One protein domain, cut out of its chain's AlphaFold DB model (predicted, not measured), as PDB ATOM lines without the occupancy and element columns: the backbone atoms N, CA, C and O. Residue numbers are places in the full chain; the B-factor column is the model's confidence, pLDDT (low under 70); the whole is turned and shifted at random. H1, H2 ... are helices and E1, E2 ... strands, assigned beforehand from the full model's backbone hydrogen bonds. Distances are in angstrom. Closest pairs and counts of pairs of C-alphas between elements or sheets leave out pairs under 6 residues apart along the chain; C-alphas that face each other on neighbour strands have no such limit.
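This is residues 9 to 76 of the 465 residues of the protein "Putative DNA recombination protein" of viral metagenome (UniProt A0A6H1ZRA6). One helix, H2, runs lengthwise between two small sheets: it covers one face of the three-stranded sheet E3, E4, E5, and the hairpin of E1 and E2 comes near it from another side. The short helix H1 stands crosswise to H2 near the beginning of H2. The printed part has 68 residues, with named elements in the order E1, E2, H1, E3, H2, E4, E5; the larger sheet runs E3, E4, E5 and is mixed, and the pair E1, E2 is antiparallel. The class is mixed, helices and strands. The whole is compact, with a radius of gyration of the C-alphas of 11.2 A, and elongated in outline, 36 by 21 by 18 A.

Find C-alpha 9 at (78.227, 102.150, 33.170), where E1 begins, residues 9 to 11. E2 follows at residues 17 to 20, H1 at 22 to 28, 10.2 A long, and E3 at 30 to 32. From C-alpha 38 at (82.198, 85.520, 35.054), H2 runs 19.9 A to residue 51. E4, residues 60 to 64, is 13.3 A long; E5, residues 72 to 75, ends at C-alpha 75, (82.493, 93.376, 16.609).

Look first at the sheet. E3 and E4 are parallel, with N 31 and O 62 2.9 A apart, within hydrogen-bond range. E4 and E5 form an antiparallel hairpin, with N 72 and O 63 at 2.7 A. H2 is on the sheet at a height of 10.3 A, over E4 and only just over E5, where 3 of its C-alphas fall. It runs along the strands, at 14 degrees to E4 on the local plane; the closest C-alphas of H2 and E4 are those of Phe 44 and Leu 62, 7.1 A. E3, H2 and E4 are a strand-helix-strand unit, two parallel neighbour strands with a helix between, and its crossover is left-handed. H1 touches H2 with residues 38 to 42 of H2 alone, about perpendicular at 81 degrees; their closest C-alphas are those of Phe 22 and Leu 41, 6.3 A. Turn to the antiparallel hairpin E1 and E2, where N 18 and O 10 are 2.8 A apart. The closest C-alphas of E1 and H2 are those of Tyr 10 and Lys 49, 6.1 A. E1 and E4 are apart. In H1 and H2 every O i to N i+4 pair is within hydrogen-bond range.

The C-alphas farthest apart are those of Gly 15 and Asn 68, 36.1 A. The printed part has no cut, and no link is long. The mean pLDDT of the printed part is 87.4; look at Gly 33 for the one residue under 70.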
ATOM      1  N   LYS A   9      78.903 101.026  33.829       93.44
ATOM      2  CA  LYS A   9      78.227 102.150  33.170       93.44
ATOM      3  C   LYS A   9      79.220 102.951  32.339       93.44
ATOM      4  O   LYS A   9      80.347 103.186  32.786       93.44
ATOM      5  N   TYR A  10      78.821 103.334  31.133       92.81
ATOM      6  CA  TYR A  10      79.617 104.165  30.229       92.81
ATOM      7  C   TYR A  10      78.739 104.803  29.158       92.81
ATOM      8  O   TYR A  10      77.637 104.336  28.879       92.81
ATOM      9  N   GLN A  11      79.259 105.855  28.534       93.31
ATOM     10  CA  GLN A  11      78.660 106.426  27.336       93.31
ATOM     11  C   GLN A  11      79.207 105.695  26.108       93.31
ATOM     12  O   GLN A  11      80.421 105.668  25.885       93.31
ATOM     13  N   ALA A  12      78.325 105.080  25.326       93.19
ATOM     14  CA  ALA A  12      78.693 104.478  24.055       93.19
ATOM     15  C   ALA A  12      78.998 105.555  23.000       93.19
ATOM     16  O   ALA A  12      78.663 106.734  23.146       93.19
ATOM     17  N   ARG A  13      79.658 105.152  21.910       88.44
ATOM     18  CA  ARG A  13      80.069 106.054  20.819       88.44
ATOM     19  C   ARG A  13      78.900 106.674  20.056       88.44
ATOM     20  O   ARG A  13      79.103 107.666  19.363       88.44
ATOM     21  N   ASP A  14      77.709 106.103  20.176       86.69
ATOM     22  CA  ASP A  14      76.460 106.652  19.648       86.69
ATOM     23  C   ASP A  14      75.822 107.709  20.573       86.69
ATOM     24  O   ASP A  14      74.772 108.257  20.244       86.69
ATOM     25  N   GLY A  15      76.453 108.009  21.715       89.12
ATOM     26  CA  GLY A  15      75.979 108.977  22.696       89.12
ATOM     27  C   GLY A  15      74.958 108.418  23.685       89.12
ATOM     28  O   GLY A  15      74.492 109.171  24.537       89.12
ATOM     29  N   GLN A  16      74.612 107.131  23.631       92.25
ATOM     30  CA  GLN A  16      73.698 106.524  24.600       92.25
ATOM     31  C   GLN A  16      74.435 106.121  25.881       92.25
ATOM     32  O   GLN A  16      75.578 105.662  25.841       92.25
ATOM     33  N   GLU A  17      73.779 106.269  27.031       94.75
ATOM     34  CA  GLU A  17      74.269 105.680  28.276       94.75
ATOM     35  C   GLU A  17      73.964 104.178  28.276       94.75
ATOM     36  O   GLU A  17      72.816 103.759  28.115       94.75
ATOM     37  N   VAL A  18      75.000 103.359  28.453       93.56
ATOM     38  CA  VAL A  18      74.898 101.901  28.479       93.56
ATOM     39  C   VAL A  18      75.231 101.398  29.878       93.56
ATOM     40  O   VAL A  18      76.272 101.730  30.444       93.56
ATOM     41  N   THR A  19      74.348 100.555  30.423       93.69
ATOM     42  CA  THR A  19      74.567  99.826  31.679       93.69
ATOM     43  C   THR A  19      74.609  98.326  31.399       93.69
ATOM     44  O   THR A  19      73.625  97.739  30.946       93.69
ATOM     45  N   LEU A  20      75.747  97.693  31.678       91.75
ATOM     46  CA  LEU A  20      75.941  96.246  31.583       91.75
ATOM     47  C   LEU A  20      76.130  95.660  32.980       91.75
ATOM     48  O   LEU A  20      76.814  96.256  33.801       91.75
ATOM     49  N   SER A  21      75.550  94.495  33.234       91.19
ATOM     50  CA  SER A  21      75.754  93.683  34.436       91.19
ATOM     51  C   SER A  21      75.949  92.230  34.013       91.19
ATOM     52  O   SER A  21      75.569  91.840  32.906       91.19
ATOM     53  N   PHE A  22      76.533  91.384  34.861       91.88
ATOM     54  CA  PHE A  22      76.698  89.974  34.480       91.88
ATOM     55  C   PHE A  22      75.361  89.308  34.173       91.88
ATOM     56  O   PHE A  22      75.259  88.540  33.218       91.88
ATOM     57  N   GLU A  23      74.337  89.614  34.968       88.81
ATOM     58  CA  GLU A  23      73.003  89.059  34.785       88.81
ATOM     59  C   GLU A  23      72.398  89.496  33.448       88.81
ATOM     60  O   GLU A  23      71.940  88.647  32.677       88.81
ATOM     61  N   ASN A  24      72.443  90.796  33.126       89.38
ATOM     62  CA  ASN A  24      71.826  91.292  31.901       89.38
ATOM     63  C   ASN A  24      72.541  90.773  30.644       89.38
ATOM     64  O   ASN A  24      71.877  90.402  29.672       89.38
ATOM     65  N   VAL A  25      73.872  90.641  30.688       89.31
ATOM     66  CA  VAL A  25      74.642  90.110  29.565       89.31
ATOM     67  C   VAL A  25      74.344  88.625  29.389       89.31
ATOM     68  O   VAL A  25      73.980  88.225  28.282       89.31
ATOM     69  N   LYS A  26      74.406  87.817  30.463       88.81
ATOM     70  CA  LYS A  26      74.073  86.378  30.414       88.81
ATOM     71  C   LYS A  26      72.680  86.133  29.841       88.81
ATOM     72  O   LYS A  26      72.497  85.203  29.063       88.81
ATOM     73  N   LYS A  27      71.709  86.956  30.237       85.88
ATOM     74  CA  LYS A  27      70.299  86.766  29.888       85.88
ATOM     75  C   LYS A  27      69.952  87.213  28.469       85.88
ATOM     76  O   LYS A  27      69.104  86.584  27.845       85.88
ATOM     77  N   TYR A  28      70.563  88.292  27.978       85.25
ATOM     78  CA  TYR A  28      70.097  88.962  26.757       85.25
ATOM     79  C   TYR A  28      71.145  89.113  25.651       85.25
ATOM     80  O   TYR A  28      70.767  89.335  24.503       85.25
ATOM     81  N   LEU A  29      72.438  89.030  25.969       87.19
ATOM     82  CA  LEU A  29      73.519  89.411  25.046       87.19
ATOM     83  C   LEU A  29      74.481  88.261  24.715       87.19
ATOM     84  O   LEU A  29      75.326  88.407  23.830       87.19
ATOM     85  N   VAL A  30      74.339  87.112  25.379       86.56
ATOM     86  CA  VAL A  30      75.056  85.881  25.031       86.56
ATOM     87  C   VAL A  30      74.323  85.156  23.911       86.56
ATOM     88  O   VAL A  30      73.124  84.903  23.985       86.56
ATOM     89  N   SER A  31      75.067  84.789  22.875       80.44
ATOM     90  CA  SER A  31      74.596  83.943  21.780       80.44
ATOM     91  C   SER A  31      75.376  82.627  21.741       80.44
ATOM     92  O   SER A  31      76.548  82.575  22.107       80.44
ATOM     93  N   GLY A  32      74.746  81.557  21.257       75.81
ATOM     94  CA  GLY A  32      75.352  80.222  21.183       75.81
ATOM     95  C   GLY A  32      74.790  79.244  22.216       75.81
ATOM     96  O   GLY A  32      73.804  79.534  22.885       75.81
ATOM     97  N   GLY A  33      75.376  78.046  22.276       67.31
ATOM     98  CA  GLY A  33      74.873  76.934  23.095       67.31
ATOM     99  C   GLY A  33      75.615  76.715  24.417       67.31
ATOM    100  O   GLY A  33      75.237  75.822  25.168       67.31
ATOM    101  N   GLY A  34      76.685  77.470  24.687       73.94
ATOM    102  CA  GLY A  34      77.499  77.323  25.897       73.94
ATOM    103  C   GLY A  34      77.183  78.352  26.984       73.94
ATOM    104  O   GLY A  34      76.720  79.456  26.702       73.94
ATOM    105  N   SER A  35      77.494  78.011  28.235       83.12
ATOM    106  CA  SER A  35      77.475  78.956  29.355       83.12
ATOM    107  C   SER A  35      78.754  79.794  29.388       83.12
ATOM    108  O   SER A  35      79.853  79.266  29.229       83.12
ATOM    109  N   VAL A  36      78.620  81.101  29.611       85.44
ATOM    110  CA  VAL A  36      79.756  82.027  29.760       85.44
ATOM    111  C   VAL A  36      80.191  82.136  31.221       85.44
ATOM    112  O   VAL A  36      79.353  82.138  32.128       85.44
ATOM    113  N   THR A  37      81.499  82.234  31.451       88.25
ATOM    114  CA  THR A  37      82.057  82.423  32.799       88.25
ATOM    115  C   THR A  37      82.029  83.894  33.215       88.25
ATOM    116  O   THR A  37      81.975  84.799  32.382       88.25
ATOM    117  N   ASP A  38      82.111  84.154  34.519       88.81
ATOM    118  CA  ASP A  38      82.198  85.520  35.054       88.81
ATOM    119  C   ASP A  38      83.455  86.253  34.554       88.81
ATOM    120  O   ASP A  38      83.426  87.456  34.307       88.81
ATOM    121  N   GLN A  39      84.542  85.518  34.307       85.31
ATOM    122  CA  GLN A  39      85.771  86.065  33.740       85.31
ATOM    123  C   GLN A  39      85.590  86.507  32.277       85.31
ATOM    124  O   GLN A  39      86.044  87.586  31.894       85.31
ATOM    125  N   GLU A  40      84.893  85.705  31.466       87.50
ATOM    126  CA  GLU A  40      84.552  86.053  30.080       87.50
ATOM    127  C   GLU A  40      83.621  87.265  30.020       87.50
ATOM    128  O   GLU A  40      83.764  88.120  29.145       87.50
ATOM    129  N   LEU A  41      82.707  87.375  30.984       90.62
ATOM    130  CA  LEU A  41      81.828  88.529  31.123       90.62
ATOM    131  C   LEU A  41      82.604  89.779  31.509       90.62
ATOM    132  O   LEU A  41      82.490  90.772  30.802       90.62
ATOM    133  N   MET A  42      83.440  89.738  32.551       88.31
ATOM    134  CA  MET A  42      84.295  90.880  32.907       88.31
ATOM    135  C   MET A  42      85.095  91.381  31.712       88.31
ATOM    136  O   MET A  42      85.149  92.584  31.459       88.31
ATOM    137  N   PHE A  43      85.676  90.455  30.951       87.38
ATOM    138  CA  PHE A  43      86.423  90.800  29.755       87.38
ATOM    139  C   PHE A  43      85.528  91.453  28.692       87.38
ATOM    140  O   PHE A  43      85.864  92.524  28.186       87.38
ATOM    141  N   PHE A  44      84.359  90.877  28.401       91.44
ATOM    142  CA  PHE A  44      83.394  91.451  27.459       91.44
ATOM    143  C   PHE A  44      82.924  92.852  27.864       91.44
ATOM    144  O   PHE A  44      82.922  93.764  27.036       91.44
ATOM    145  N   LEU A  45      82.582  93.051  29.139       91.31
ATOM    146  CA  LEU A  45      82.189  94.352  29.681       91.31
ATOM    147  C   LEU A  45      83.336  95.368  29.553       91.31
ATOM    148  O   LEU A  45      83.102  96.508  29.151       91.31
ATOM    149  N   GLY A  46      84.576  94.953  29.835       88.50
ATOM    150  CA  GLY A  46      85.774  95.779  29.671       88.50
ATOM    151  C   GLY A  46      86.022  96.199  28.220       88.50
ATOM    152  O   GLY A  46      86.312  97.370  27.953       88.50
ATOM    153  N   VAL A  47      85.846  95.285  27.261       89.38
ATOM    154  CA  VAL A  47      85.935  95.598  25.825       89.38
ATOM    155  C   VAL A  47      84.840  96.587  25.426       89.38
ATOM    156  O   VAL A  47      85.143  97.604  24.803       89.38
ATOM    157  N   CYS A  48      83.592  96.355  25.846       90.81
ATOM    158  CA  CYS A  48      82.489  97.259  25.523       90.81
ATOM    159  C   CYS A  48      82.724  98.667  26.077       90.81
ATOM    160  O   CYS A  48      82.623  99.642  25.332       90.81
ATOM    161  N   LYS A  49      83.137  98.772  27.346       90.38
ATOM    162  CA  LYS A  49      83.454 100.048  27.998       90.38
ATOM    163  C   LYS A  49      84.613 100.773  27.318       90.38
ATOM    164  O   LYS A  49      84.492 101.950  27.001       90.38
ATOM    165  N   SER A  50      85.735 100.085  27.103       87.69
ATOM    166  CA  SER A  50      86.956 100.703  26.563       87.69
ATOM    167  C   SER A  50      86.781 101.225  25.139       87.69
ATOM    168  O   SER A  50      87.430 102.195  24.754       87.69
ATOM    169  N   ARG A  51      85.896 100.602  24.355       87.12
ATOM    170  CA  ARG A  51      85.626 100.993  22.966       87.12
ATOM    171  C   ARG A  51      84.369 101.835  22.802       87.12
ATOM    172  O   ARG A  51      84.208 102.465  21.764       87.12
ATOM    173  N   GLY A  52      83.523 101.905  23.826       90.25
ATOM    174  CA  GLY A  52      82.215 102.543  23.740       90.25
ATOM    175  C   GLY A  52      81.279 101.798  22.785       90.25
ATOM    176  O   GLY A  52      80.546 102.439  22.035       90.25
ATOM    177  N   LEU A  53      81.337 100.463  22.777       92.81
ATOM    178  CA  LEU A  53      80.455  99.609  21.973       92.81
ATOM    179  C   LEU A  53      79.069  99.554  22.614       92.81
ATOM    180  O   LEU A  53      78.982  99.400  23.824       92.81
ATOM    181  N   ASN A  54      77.995  99.587  21.827       94.06
ATOM    182  CA  ASN A  54      76.643  99.356  22.328       94.06
ATOM    183  C   ASN A  54      76.159  97.931  21.972       94.06
ATOM    184  O   ASN A  54      75.656  97.702  20.863       94.06
ATOM    185  N   PRO A  55      76.273  96.938  22.879       92.62
ATOM    186  CA  PRO A  55      75.861  95.568  22.572       92.62
ATOM    187  C   PRO A  55      74.341  95.424  22.390       92.62
ATOM    188  O   PRO A  55      73.904  94.539  21.659       92.62
ATOM    189  N   PHE A  56      73.522  96.321  22.951       90.88
ATOM    190  CA  PHE A  56      72.067  96.309  22.740       90.88
ATOM    191  C   PHE A  56      71.677  96.702  21.310       90.88
ATOM    192  O   PHE A  56      70.687  96.202  20.776       90.88
ATOM    193  N   LYS A  57      72.490  97.540  20.655       90.12
ATOM    194  CA  LYS A  57      72.364  97.869  19.226       90.12
ATOM    195  C   LYS A  57      73.154  96.916  18.322       90.12
ATOM    196  O   LYS A  57      73.167  97.083  17.106       90.12
ATOM    197  N   LYS A  58      73.754  95.875  18.903       88.31
ATOM    198  CA  LYS A  58      74.552  94.869  18.201       88.31
ATOM    199  C   LYS A  58      75.857  95.404  17.602       88.31
ATOM    200  O   LYS A  58      76.305  94.910  16.568       88.31
ATOM    201  N   ASP A  59      76.499  96.362  18.268       91.00
ATOM    202  CA  ASP A  59      77.871  96.758  17.920       91.00
ATOM    203  C   ASP A  59      78.879  95.652  18.251       91.00
ATOM    204  O   ASP A  59      79.898  95.515  17.576       91.00
ATOM    205  N   ALA A  60      78.582  94.833  19.263       91.00
ATOM    206  CA  ALA A  60      79.368  93.663  19.619       91.00
ATOM    207  C   ALA A  60      78.480  92.502  20.074       91.00
ATOM    208  O   ALA A  60      77.417  92.706  20.661       91.00
ATOM    209  N   TYR A  61      78.955  91.285  19.826       88.69
ATOM    210  CA  TYR A  61      78.307  90.032  20.189       88.69
ATOM    211  C   TYR A  61      79.248  89.206  21.061       88.69
ATOM    212  O   TYR A  61      80.426  89.054  20.729       88.69
ATOM    213  N   LEU A  62      78.714  88.634  22.139       90.75
ATOM    214  CA  LEU A  62      79.399  87.628  22.941       90.75
ATOM    215  C   LEU A  62      78.880  86.245  22.532       90.75
ATOM    216  O   LEU A  62      77.726  85.909  22.801       90.75
ATOM    217  N   ILE A  63      79.710  85.453  21.855       87.19
ATOM    218  CA  ILE A  63      79.322  84.147  21.310       87.19
ATOM    219  C   ILE A  63      80.060  83.028  22.040       87.19
ATOM    220  O   ILE A  63      81.287  83.002  22.061       87.19
ATOM    221  N   LYS A  64      79.334  82.053  22.588       85.31
ATOM    222  CA  LYS A  64      79.904  80.858  23.226       85.31
ATOM    223  C   LYS A  64      79.466  79.606  22.464       85.31
ATOM    224  O   LYS A  64      78.330  79.147  22.592       85.31
ATOM    225  N   TYR A  65      80.364  79.060  21.641       77.00
ATOM    226  CA  TYR A  65      80.046  77.922  20.765       77.00
ATOM    227  C   TYR A  65      79.878  76.597  21.525       77.00
ATOM    228  O   TYR A  65      79.030  75.788  21.153       77.00
ATOM    229  N   GLY A  66      80.614  76.406  22.619       74.81
ATOM    230  CA  GLY A  66      80.490  75.263  23.518       74.81
ATOM    231  C   GLY A  66      80.952  75.639  24.922       74.81
ATOM    232  O   GLY A  66      81.726  76.577  25.087       74.81
ATOM    233  N   THR A  67      80.489  74.922  25.948       74.88
ATOM    234  CA  THR A  67      80.840  75.216  27.354       74.88
ATOM    235  C   THR A  67      82.352  75.209  27.596       74.88
ATOM    236  O   THR A  67      82.863  76.041  28.341       74.88
ATOM    237  N   ASN A  68      83.070  74.314  26.914       76.62
ATOM    238  CA  ASN A  68      84.521  74.156  27.045       76.62
ATOM    239  C   ASN A  68      85.325  75.005  26.045       76.62
ATOM    240  O   ASN A  68      86.550  75.016  26.115       76.62
ATOM    241  N   ASP A  69      84.662  75.689  25.110       76.88
ATOM    242  CA  ASP A  69      85.323  76.561  24.138       76.88
ATOM    243  C   ASP A  69      85.354  77.990  24.691       76.88
ATOM    244  O   ASP A  69      84.349  78.430  25.244       76.88
ATOM    245  N   PRO A  70      86.446  78.756  24.567       80.75
ATOM    246  CA  PRO A  70      86.471  80.151  25.011       80.75
ATOM    247  C   PRO A  70      85.416  80.991  24.273       80.75
ATOM    248  O   PRO A  70      85.128  80.765  23.094       80.75
ATOM    249  N   ALA A  71      84.834  81.969  24.966       86.00
ATOM    250  CA  ALA A  71      83.896  82.902  24.358       86.00
ATOM    251  C   ALA A  71      84.576  83.732  23.256       86.00
ATOM    252  O   ALA A  71      85.733  84.134  23.360       86.00
ATOM    253  N   ALA A  72      83.839  84.010  22.191       84.50
ATOM    254  CA  ALA A  72      84.220  84.907  21.118       84.50
ATOM    255  C   ALA A  72      83.578  86.273  21.351       84.50
ATOM    256  O   ALA A  72      82.368  86.355  21.560       84.50
ATOM    257  N   ILE A  73      84.361  87.344  21.247       87.31
ATOM    258  CA  ILE A  73      83.824  88.702  21.139       87.31
ATOM    259  C   ILE A  73      83.938  89.113  19.681       87.31
ATOM    260  O   ILE A  73      85.037  89.208  19.137       87.31
ATOM    261  N   VAL A  74      82.794  89.332  19.051       86.25
ATOM    262  CA  VAL A  74      82.695  89.712  17.645       86.25
ATOM    263  C   VAL A  74      82.216  91.146  17.572       86.25
ATOM    264  O   VAL A  74      81.148  91.452  18.090       86.25
ATOM    265  N   THR A  75      82.965  92.014  16.897       89.25
ATOM    266  CA  THR A  75      82.493  93.376  16.609       89.25
ATOM    267  C   THR A  75      81.771  93.407  15.269       89.25
ATOM    268  O   THR A  75      82.183  92.750  14.313       89.25
ATOM    269  N   SER A  76      80.667  94.144  15.211       89.69
ATOM    270  CA  SER A  76      79.873  94.314  13.999       89.69
ATOM    271  C   SER A  76      80.601  95.182  12.981       89.69
ATOM    272  O   SER A  76      81.114  96.248  13.319       89.69
TER     273      SER A  76